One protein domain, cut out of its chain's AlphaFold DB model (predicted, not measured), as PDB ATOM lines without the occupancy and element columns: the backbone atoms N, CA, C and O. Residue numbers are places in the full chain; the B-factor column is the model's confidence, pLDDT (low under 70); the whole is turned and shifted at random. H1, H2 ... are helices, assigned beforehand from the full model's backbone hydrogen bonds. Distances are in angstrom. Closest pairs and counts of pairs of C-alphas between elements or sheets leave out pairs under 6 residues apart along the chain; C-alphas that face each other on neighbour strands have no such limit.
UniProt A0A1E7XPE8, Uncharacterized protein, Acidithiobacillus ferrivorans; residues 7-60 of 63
ATOM      1  N   ARG A   7     207.124 184.966 145.953       77.31
ATOM      2  CA  ARG A   7     205.684 184.661 145.995       77.31
ATOM      3  C   ARG A   7     205.309 183.554 146.978       77.31
ATOM      4  O   ARG A   7     204.264 183.665 147.612       77.31
ATOM      5  N   ALA A   8     206.119 182.507 147.148       80.12
ATOM      6  CA  ALA A   8     205.739 181.410 148.047       80.12
ATOM      7  C   ALA A   8     205.767 181.822 149.527       80.12
ATOM      8  O   ALA A   8     204.876 181.442 150.284       80.12
ATOM      9  N   LEU A   9     206.727 182.656 149.939       86.12
ATOM     10  CA  LEU A   9     206.761 183.193 151.305       86.12
ATOM     11  C   LEU A   9     205.585 184.144 151.566       86.12
ATOM     12  O   LEU A   9     204.988 184.115 152.640       86.12
ATOM     13  N   LEU A  10     205.177 184.915 150.556       88.31
ATOM     14  CA  LEU A  10     203.960 185.727 150.631       88.31
ATOM     15  C   LEU A  10     202.694 184.877 150.749       88.31
ATOM     16  O   LEU A  10     201.782 185.246 151.486       88.31
ATOM     17  N   ILE A  11     202.626 183.739 150.052       88.94
ATOM     18  CA  ILE A  11     201.521 182.782 150.189       88.94
ATOM     19  C   ILE A  11     201.493 182.211 151.604       88.94
ATOM     20  O   ILE A  11     200.420 182.163 152.198       88.94
ATOM     21  N   VAL A  12     202.648 181.840 152.169       91.25
ATOM     22  CA  VAL A  12     202.755 181.372 153.561       91.25
ATOM     23  C   VAL A  12     202.196 182.418 154.527       91.25
ATOM     24  O   VAL A  12     201.345 182.091 155.357       91.25
ATOM     25  N   ASP A  13     202.610 183.680 154.396       91.56
ATOM     26  CA  ASP A  13     202.155 184.744 155.293       91.56
ATOM     27  C   ASP A  13     200.654 185.039 155.120       91.56
ATOM     28  O   ASP A  13     199.914 185.098 156.106       91.56
ATOM     29  N   LYS A  14     200.163 185.115 153.873       91.88
ATOM     30  CA  LYS A  14     198.732 185.309 153.580       91.88
ATOM     31  C   LYS A  14     197.873 184.147 154.073       91.88
ATOM     32  O   LYS A  14     196.804 184.385 154.636       91.88
ATOM     33  N   ALA A  15     198.327 182.910 153.886       92.81
ATOM     34  CA  ALA A  15     197.620 181.721 154.342       92.81
ATOM     35  C   ALA A  15     197.491 181.723 155.871       92.81
ATOM     36  O   ALA A  15     196.391 181.547 156.395       92.81
ATOM     37  N   LEU A  16     198.581 182.016 156.587       92.81
ATOM     38  CA  LEU A  16     198.595 182.055 158.051       92.81
ATOM     39  C   LEU A  16     197.838 183.247 158.654       92.81
ATOM     40  O   LEU A  16     197.279 183.095 159.739       92.81
ATOM     41  N   LYS A  17     197.820 184.416 157.998       93.69
ATOM     42  CA  LYS A  17     197.131 185.617 158.509       93.69
ATOM     43  C   LYS A  17     195.656 185.684 158.131       93.69
ATOM     44  O   LYS A  17     194.835 186.029 158.972       93.69
ATOM     45  N   HIS A  18     195.312 185.369 156.883       92.56
ATOM     46  CA  HIS A  18     193.982 185.661 156.334       92.56
ATOM     47  C   HIS A  18     193.145 184.417 156.039       92.56
ATOM     48  O   HIS A  18     191.930 184.521 155.889       92.56
ATOM     49  N   LYS A  19     193.767 183.237 155.935       92.19
ATOM     50  CA  LYS A  19     193.077 181.989 155.569       92.19
ATOM     51  C   LYS A  19     193.306 180.861 156.575       92.19
ATOM     52  O   LYS A  19     193.018 179.709 156.269       92.19
ATOM     53  N   ARG A  20     193.760 181.182 157.793       91.44
ATOM     54  CA  ARG A  20     194.115 180.187 158.817       91.44
ATOM     55  C   ARG A  20     192.978 179.223 159.147       91.44
ATOM     56  O   ARG A  20     193.238 178.049 159.362       91.44
ATOM     57  N   ALA A  21     191.736 179.704 159.135       93.31
ATOM     58  CA  ALA A  21     190.545 178.894 159.387       93.31
ATOM     59  C   ALA A  21     190.297 177.793 158.332       93.31
ATOM     60  O   ALA A  21     189.577 176.842 158.608       93.31
ATOM     61  N   PHE A  22     190.893 177.906 157.140       93.50
ATOM     62  CA  PHE A  22     190.759 176.937 156.043       93.50
ATOM     63  C   PHE A  22     191.953 175.972 155.944       93.50
ATOM     64  O   PHE A  22     192.018 175.133 155.037       93.50
ATOM     65  N   LEU A  23     192.918 176.118 156.855       94.31
ATOM     66  CA  LEU A  23     194.084 175.258 156.962       94.31
ATOM     67  C   LEU A  23     193.825 174.140 157.971       94.31
ATOM     68  O   LEU A  23     193.264 174.353 159.044       94.31
ATOM     69  N   THR A  24     194.314 172.953 157.646       95.75
ATOM     70  CA  THR A  24     194.438 171.851 158.596       95.75
ATOM     71  C   THR A  24     195.526 172.150 159.631       95.75
ATOM     72  O   THR A  24     196.439 172.947 159.395       95.75
ATOM     73  N   ALA A  25     195.479 171.470 160.780       94.94
ATOM     74  CA  ALA A  25     196.508 171.605 161.815       94.94
ATOM     75  C   ALA A  25     197.922 171.310 161.276       94.94
ATOM     76  O   ALA A  25     198.873 172.022 161.609       94.94
ATOM     77  N   TRP A  26     198.044 170.315 160.389       95.50
ATOM     78  CA  TRP A  26     199.306 169.968 159.737       95.50
ATOM     79  C   TRP A  26     199.815 171.092 158.826       95.50
ATOM     80  O   TRP A  26     200.974 171.484 158.931       95.50
ATOM     81  N   GLU A  27     198.953 171.679 157.988       95.06
ATOM     82  CA  GLU A  27     199.351 172.798 157.124       95.06
ATOM     83  C   GLU A  27     199.772 174.022 157.944       95.06
ATOM     84  O   GLU A  27     200.750 174.682 157.606       95.06
ATOM     85  N   ILE A  28     199.082 174.309 159.053       94.75
ATOM     86  CA  ILE A  28     199.468 175.397 159.961       94.75
ATOM     87  C   ILE A  28     200.870 175.147 160.524       94.75
ATOM     88  O   ILE A  28     201.697 176.061 160.522       94.75
ATOM     89  N   GLN A  29     201.162 173.937 161.008       94.75
ATOM     90  CA  GLN A  29     202.493 173.601 161.521       94.75
ATOM     91  C   GLN A  29     203.564 173.695 160.431       94.75
ATOM     92  O   GLN A  29     204.604 174.320 160.643       94.75
ATOM     93  N   PHE A  30     203.288 173.149 159.249       93.56
ATOM     94  CA  PHE A  30     204.188 173.191 158.100       93.56
ATOM     95  C   PHE A  30     204.519 174.630 157.673       93.56
ATOM     96  O   PHE A  30     205.688 174.993 157.532       93.56
ATOM     97  N   LEU A  31     203.504 175.483 157.530       93.31
ATOM     98  CA  LEU A  31     203.678 176.882 157.141       93.31
ATOM     99  C   LEU A  31     204.402 177.701 158.219       93.31
ATOM    100  O   LEU A  31     205.240 178.537 157.885       93.31
ATOM    101  N   ASN A  32     204.140 177.450 159.507       93.19
ATOM    102  CA  ASN A  32     204.900 178.088 160.587       93.19
ATOM    103  C   ASN A  32     206.369 177.639 160.588       93.19
ATOM    104  O   ASN A  32     207.250 178.477 160.764       93.19
ATOM    105  N   SER A  33     206.644 176.356 160.330       91.81
ATOM    106  CA  SER A  33     208.014 175.846 160.185       91.81
ATOM    107  C   SER A  33     208.760 176.563 159.058       91.81
ATOM    108  O   SER A  33     209.896 176.992 159.255       91.81
ATOM    109  N   ILE A  34     208.105 176.785 157.913       90.44
ATOM    110  CA  ILE A  34     208.663 177.586 156.816       90.44
ATOM    111  C   ILE A  34     208.935 179.024 157.259       90.44
ATOM    112  O   ILE A  34     210.026 179.528 157.015       90.44
ATOM    113  N   ARG A  35     207.980 179.670 157.937       87.50
ATOM    114  CA  ARG A  35     208.120 181.068 158.368       87.50
ATOM    115  C   ARG A  35     209.286 181.282 159.339       87.50
ATOM    116  O   ARG A  35     209.853 182.366 159.365       87.50
ATOM    117  N   VAL A  36     209.613 180.270 160.141       86.69
ATOM    118  CA  VAL A  36     210.737 180.308 161.089       86.69
ATOM    119  C   VAL A  36     212.058 179.928 160.418       86.69
ATOM    120  O   VAL A  36     213.091 180.503 160.743       86.69
ATOM    121  N   SER A  37     212.039 178.965 159.493       84.06
ATOM    122  CA  SER A  37     213.264 178.352 158.958       84.06
ATOM    123  C   SER A  37     213.772 178.990 157.664       84.06
ATOM    124  O   SER A  37     214.933 178.800 157.321       84.06
ATOM    125  N   CYS A  38     212.918 179.686 156.914       80.44
ATOM    126  CA  CYS A  38     213.258 180.240 155.605       80.44
ATOM    127  C   CYS A  38     213.162 181.764 155.647       80.44
ATOM    128  O   CYS A  38     212.077 182.317 155.833       80.44
ATOM    129  N   MET A  39     214.293 182.438 155.437       73.69
ATOM    130  CA  MET A  39     214.333 183.897 155.319       73.69
ATOM    131  C   MET A  39     214.116 184.342 153.870       73.69
ATOM    132  O   MET A  39     213.660 185.459 153.630       73.69
ATOM    133  N   LYS A  40     214.432 183.475 152.902       76.19
ATOM    134  CA  LYS A  40     214.324 183.727 151.463       76.19
ATOM    135  C   LYS A  40     213.685 182.539 150.748       76.19
ATOM    136  O   LYS A  40     213.652 181.419 151.245       76.19
ATOM    137  N   TYR A  41     213.153 182.780 149.551       74.56
ATOM    138  CA  TYR A  41     212.523 181.722 148.756       74.56
ATOM    139  C   TYR A  41     213.481 180.601 148.360       74.56
ATOM    140  O   TYR A  41     213.071 179.442 148.286       74.56
ATOM    141  N   ASP A  42     214.741 180.934 148.083       77.44
ATOM    142  CA  ASP A  42     215.750 179.949 147.699       77.44
ATOM    143  C   ASP A  42     216.050 178.947 148.823       77.44
ATOM    144  O   ASP A  42     216.450 177.822 148.533       77.44
ATOM    145  N   ASP A  43     215.715 179.283 150.075       81.44
ATOM    146  CA  ASP A  43     215.798 178.363 151.218       81.44
ATOM    147  C   ASP A  43     214.723 177.261 151.169       81.44
ATOM    148  O   ASP A  43     214.800 176.252 151.880       81.44
ATOM    149  N   LEU A  44     213.681 177.434 150.348       83.06
ATOM    150  CA  LEU A  44     212.659 176.415 150.162       83.06
ATOM    151  C   LEU A  44     213.169 175.335 149.208       83.06
ATOM    152  O   LEU A  44     213.418 175.562 148.021       83.06
ATOM    153  N   THR A  45     213.222 174.104 149.706       86.69
ATOM    154  CA  THR A  45     213.447 172.933 148.858       86.69
ATOM    155  C   THR A  45     212.299 172.768 147.855       86.69
ATOM    156  O   THR A  45     211.163 173.183 148.114       86.69
ATOM    157  N   ALA A  46     212.564 172.135 146.707       86.44
ATOM    158  CA  ALA A  46     211.541 171.897 145.682       86.44
ATOM    159  C   ALA A  46     210.256 171.225 146.228       86.44
ATOM    160  O   ALA A  46     209.167 171.701 145.897       86.44
ATOM    161  N   PRO A  47     210.325 170.227 147.138       88.19
ATOM    162  CA  PRO A  47     209.127 169.669 147.770       88.19
ATOM    163  C   PRO A  47     208.345 170.693 148.600       88.19
ATOM    164  O   PRO A  47     207.123 170.776 148.491       88.19
ATOM    165  N   LYS A  48     209.030 171.533 149.390       89.81
ATOM    166  CA  LYS A  48     208.362 172.578 150.182       89.81
ATOM    167  C   LYS A  48     207.648 173.582 149.277       89.81
ATOM    168  O   LYS A  48     206.518 173.967 149.568       89.81
ATOM    169  N   LYS A  49     208.279 173.959 148.157       89.00
ATOM    170  CA  LYS A  49     207.684 174.842 147.141       89.00
ATOM    171  C   LYS A  49     206.395 174.247 146.573       89.00
ATOM    172  O   LYS A  49     205.395 174.953 146.504       89.00
ATOM    173  N   GLN A  50     206.388 172.957 146.229       89.75
ATOM    174  CA  GLN A  50     205.189 172.288 145.711       89.75
ATOM    175  C   GLN A  50     204.033 172.301 146.714       89.75
ATOM    176  O   GLN A  50     202.915 172.650 146.339       89.75
ATOM    177  N   VAL A  51     204.302 171.995 147.987       91.19
ATOM    178  CA  VAL A  51     203.269 172.014 149.035       91.19
ATOM    179  C   VAL A  51     202.712 173.425 149.228       91.19
ATOM    180  O   VAL A  51     201.497 173.605 149.222       91.19
ATOM    181  N   VAL A  52     203.573 174.446 149.331       91.50
ATOM    182  CA  VAL A  52     203.126 175.845 149.472       91.50
ATOM    183  C   VAL A  52     202.296 176.294 148.268       91.50
ATOM    184  O   VAL A  52     201.247 176.906 148.455       91.50
ATOM    185  N   CYS A  53     202.719 175.967 147.045       90.19
ATOM    186  CA  CYS A  53     201.949 176.275 145.840       90.19
ATOM    187  C   CYS A  53     200.596 175.551 145.827       90.19
ATOM    188  O   CYS A  53     199.589 176.164 145.480       90.19
ATOM    189  N   GLY A  54     200.545 174.280 146.234       92.44
ATOM    190  CA  GLY A  54     199.299 173.517 146.342       92.44
ATOM    191  C   GLY A  54     198.316 174.145 147.332       92.44
ATOM    192  O   GLY A  54     197.148 174.351 146.999       92.44
ATOM    193  N   ILE A  55     198.804 174.538 148.513       92.62
ATOM    194  CA  ILE A  55     198.016 175.272 149.513       92.62
ATOM    195  C   ILE A  55     197.551 176.619 148.943       92.62
ATOM    196  O   ILE A  55     196.377 176.967 149.053       92.62
ATOM    197  N   GLY A  56     198.450 177.366 148.298       92.75
ATOM    198  CA  GLY A  56     198.153 178.662 147.693       92.75
ATOM    199  C   GLY A  56     197.037 178.591 146.654       92.75
ATOM    200  O   GLY A  56     196.082 179.361 146.743       92.75
ATOM    201  N   LYS A  57     197.109 177.628 145.728       92.56
ATOM    202  CA  LYS A  57     196.071 177.384 144.715       92.56
ATOM    203  C   LYS A  57     194.736 177.010 145.348       92.56
ATOM    204  O   LYS A  57     193.717 177.616 145.034       92.56
ATOM    205  N   ARG A  58     194.741 176.071 146.303       94.25
ATOM    206  CA  ARG A  58     193.526 175.639 147.017       94.25
ATOM    207  C   ARG A  58     192.819 176.798 147.727       94.25
ATOM    208  O   ARG A  58     191.598 176.800 147.830       94.25
ATOM    209  N   LEU A  59     193.577 177.778 148.214       92.06
ATOM    210  CA  LEU A  59     193.054 178.944 148.929       92.06
ATOM    211  C   LEU A  59     192.773 180.164 148.031       92.06
ATOM    212  O   LEU A  59     192.380 181.207 148.561       92.06
ATOM    213  N   GLY A  60     192.987 180.060 146.713       91.06
ATOM    214  CA  GLY A  60     192.832 181.175 145.771       91.06
ATOM    215  C   GLY A  60     193.850 182.302 145.985       91.06
ATOM    216  O   GLY A  60     193.557 183.467 145.739       91.06
TER     217      GLY A  60
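Overview. This is residues 7 to 60 of the 63 residues of an uncharacterized protein of Acidithiobacillus ferrivorans (UniProt A0A1E7XPE8). Helices H2 and H3, the longest, make a triangle with H1, which packs on both; the three cross one another steeply in a small rounded body. The 54 printed residues hold three named helices, in the order H1, H2, H3, and no named strand: all helix. The whole is compact, with a radius of gyration of the C-alphas of 9.9 A and spans of 27 by 20 by 17 A.

Along the chain. H2, residues 25 to 37, is 18.3 A long. H3, residues 46 to 58, is 18.4 A long and ends at C-alpha 58 (193.526, 175.639, 147.017). H1, residues 7 to 18, is 15.6 A long and begins at C-alpha 7 (205.684, 184.661, 145.995).

Arrangement. H2 touches H1 at a steep tilt of 52 degrees, opposite ways; their closest C-alphas, of Leu 31 and Val 12, are 5.8 A apart. H1 touches H3 at a steep tilt of 47 degrees, the same way, with the closest C-alphas, of Ile 11 and Gly 56, 5.9 A apart. H2 and H3 are close but not clearly touching; their closest C-alphas, of Leu 31 and Val 52, are 7.8 A apart. In H1, H2 and H3 every O i to N i+4 pair is within hydrogen-bond range.

Size, cuts and confidence. The C-alphas farthest apart, of Ala 21 and Asp 42, are 27.8 A apart. The printed part has no cut, both links are short, and no printed residue is under 70 in pLDDT.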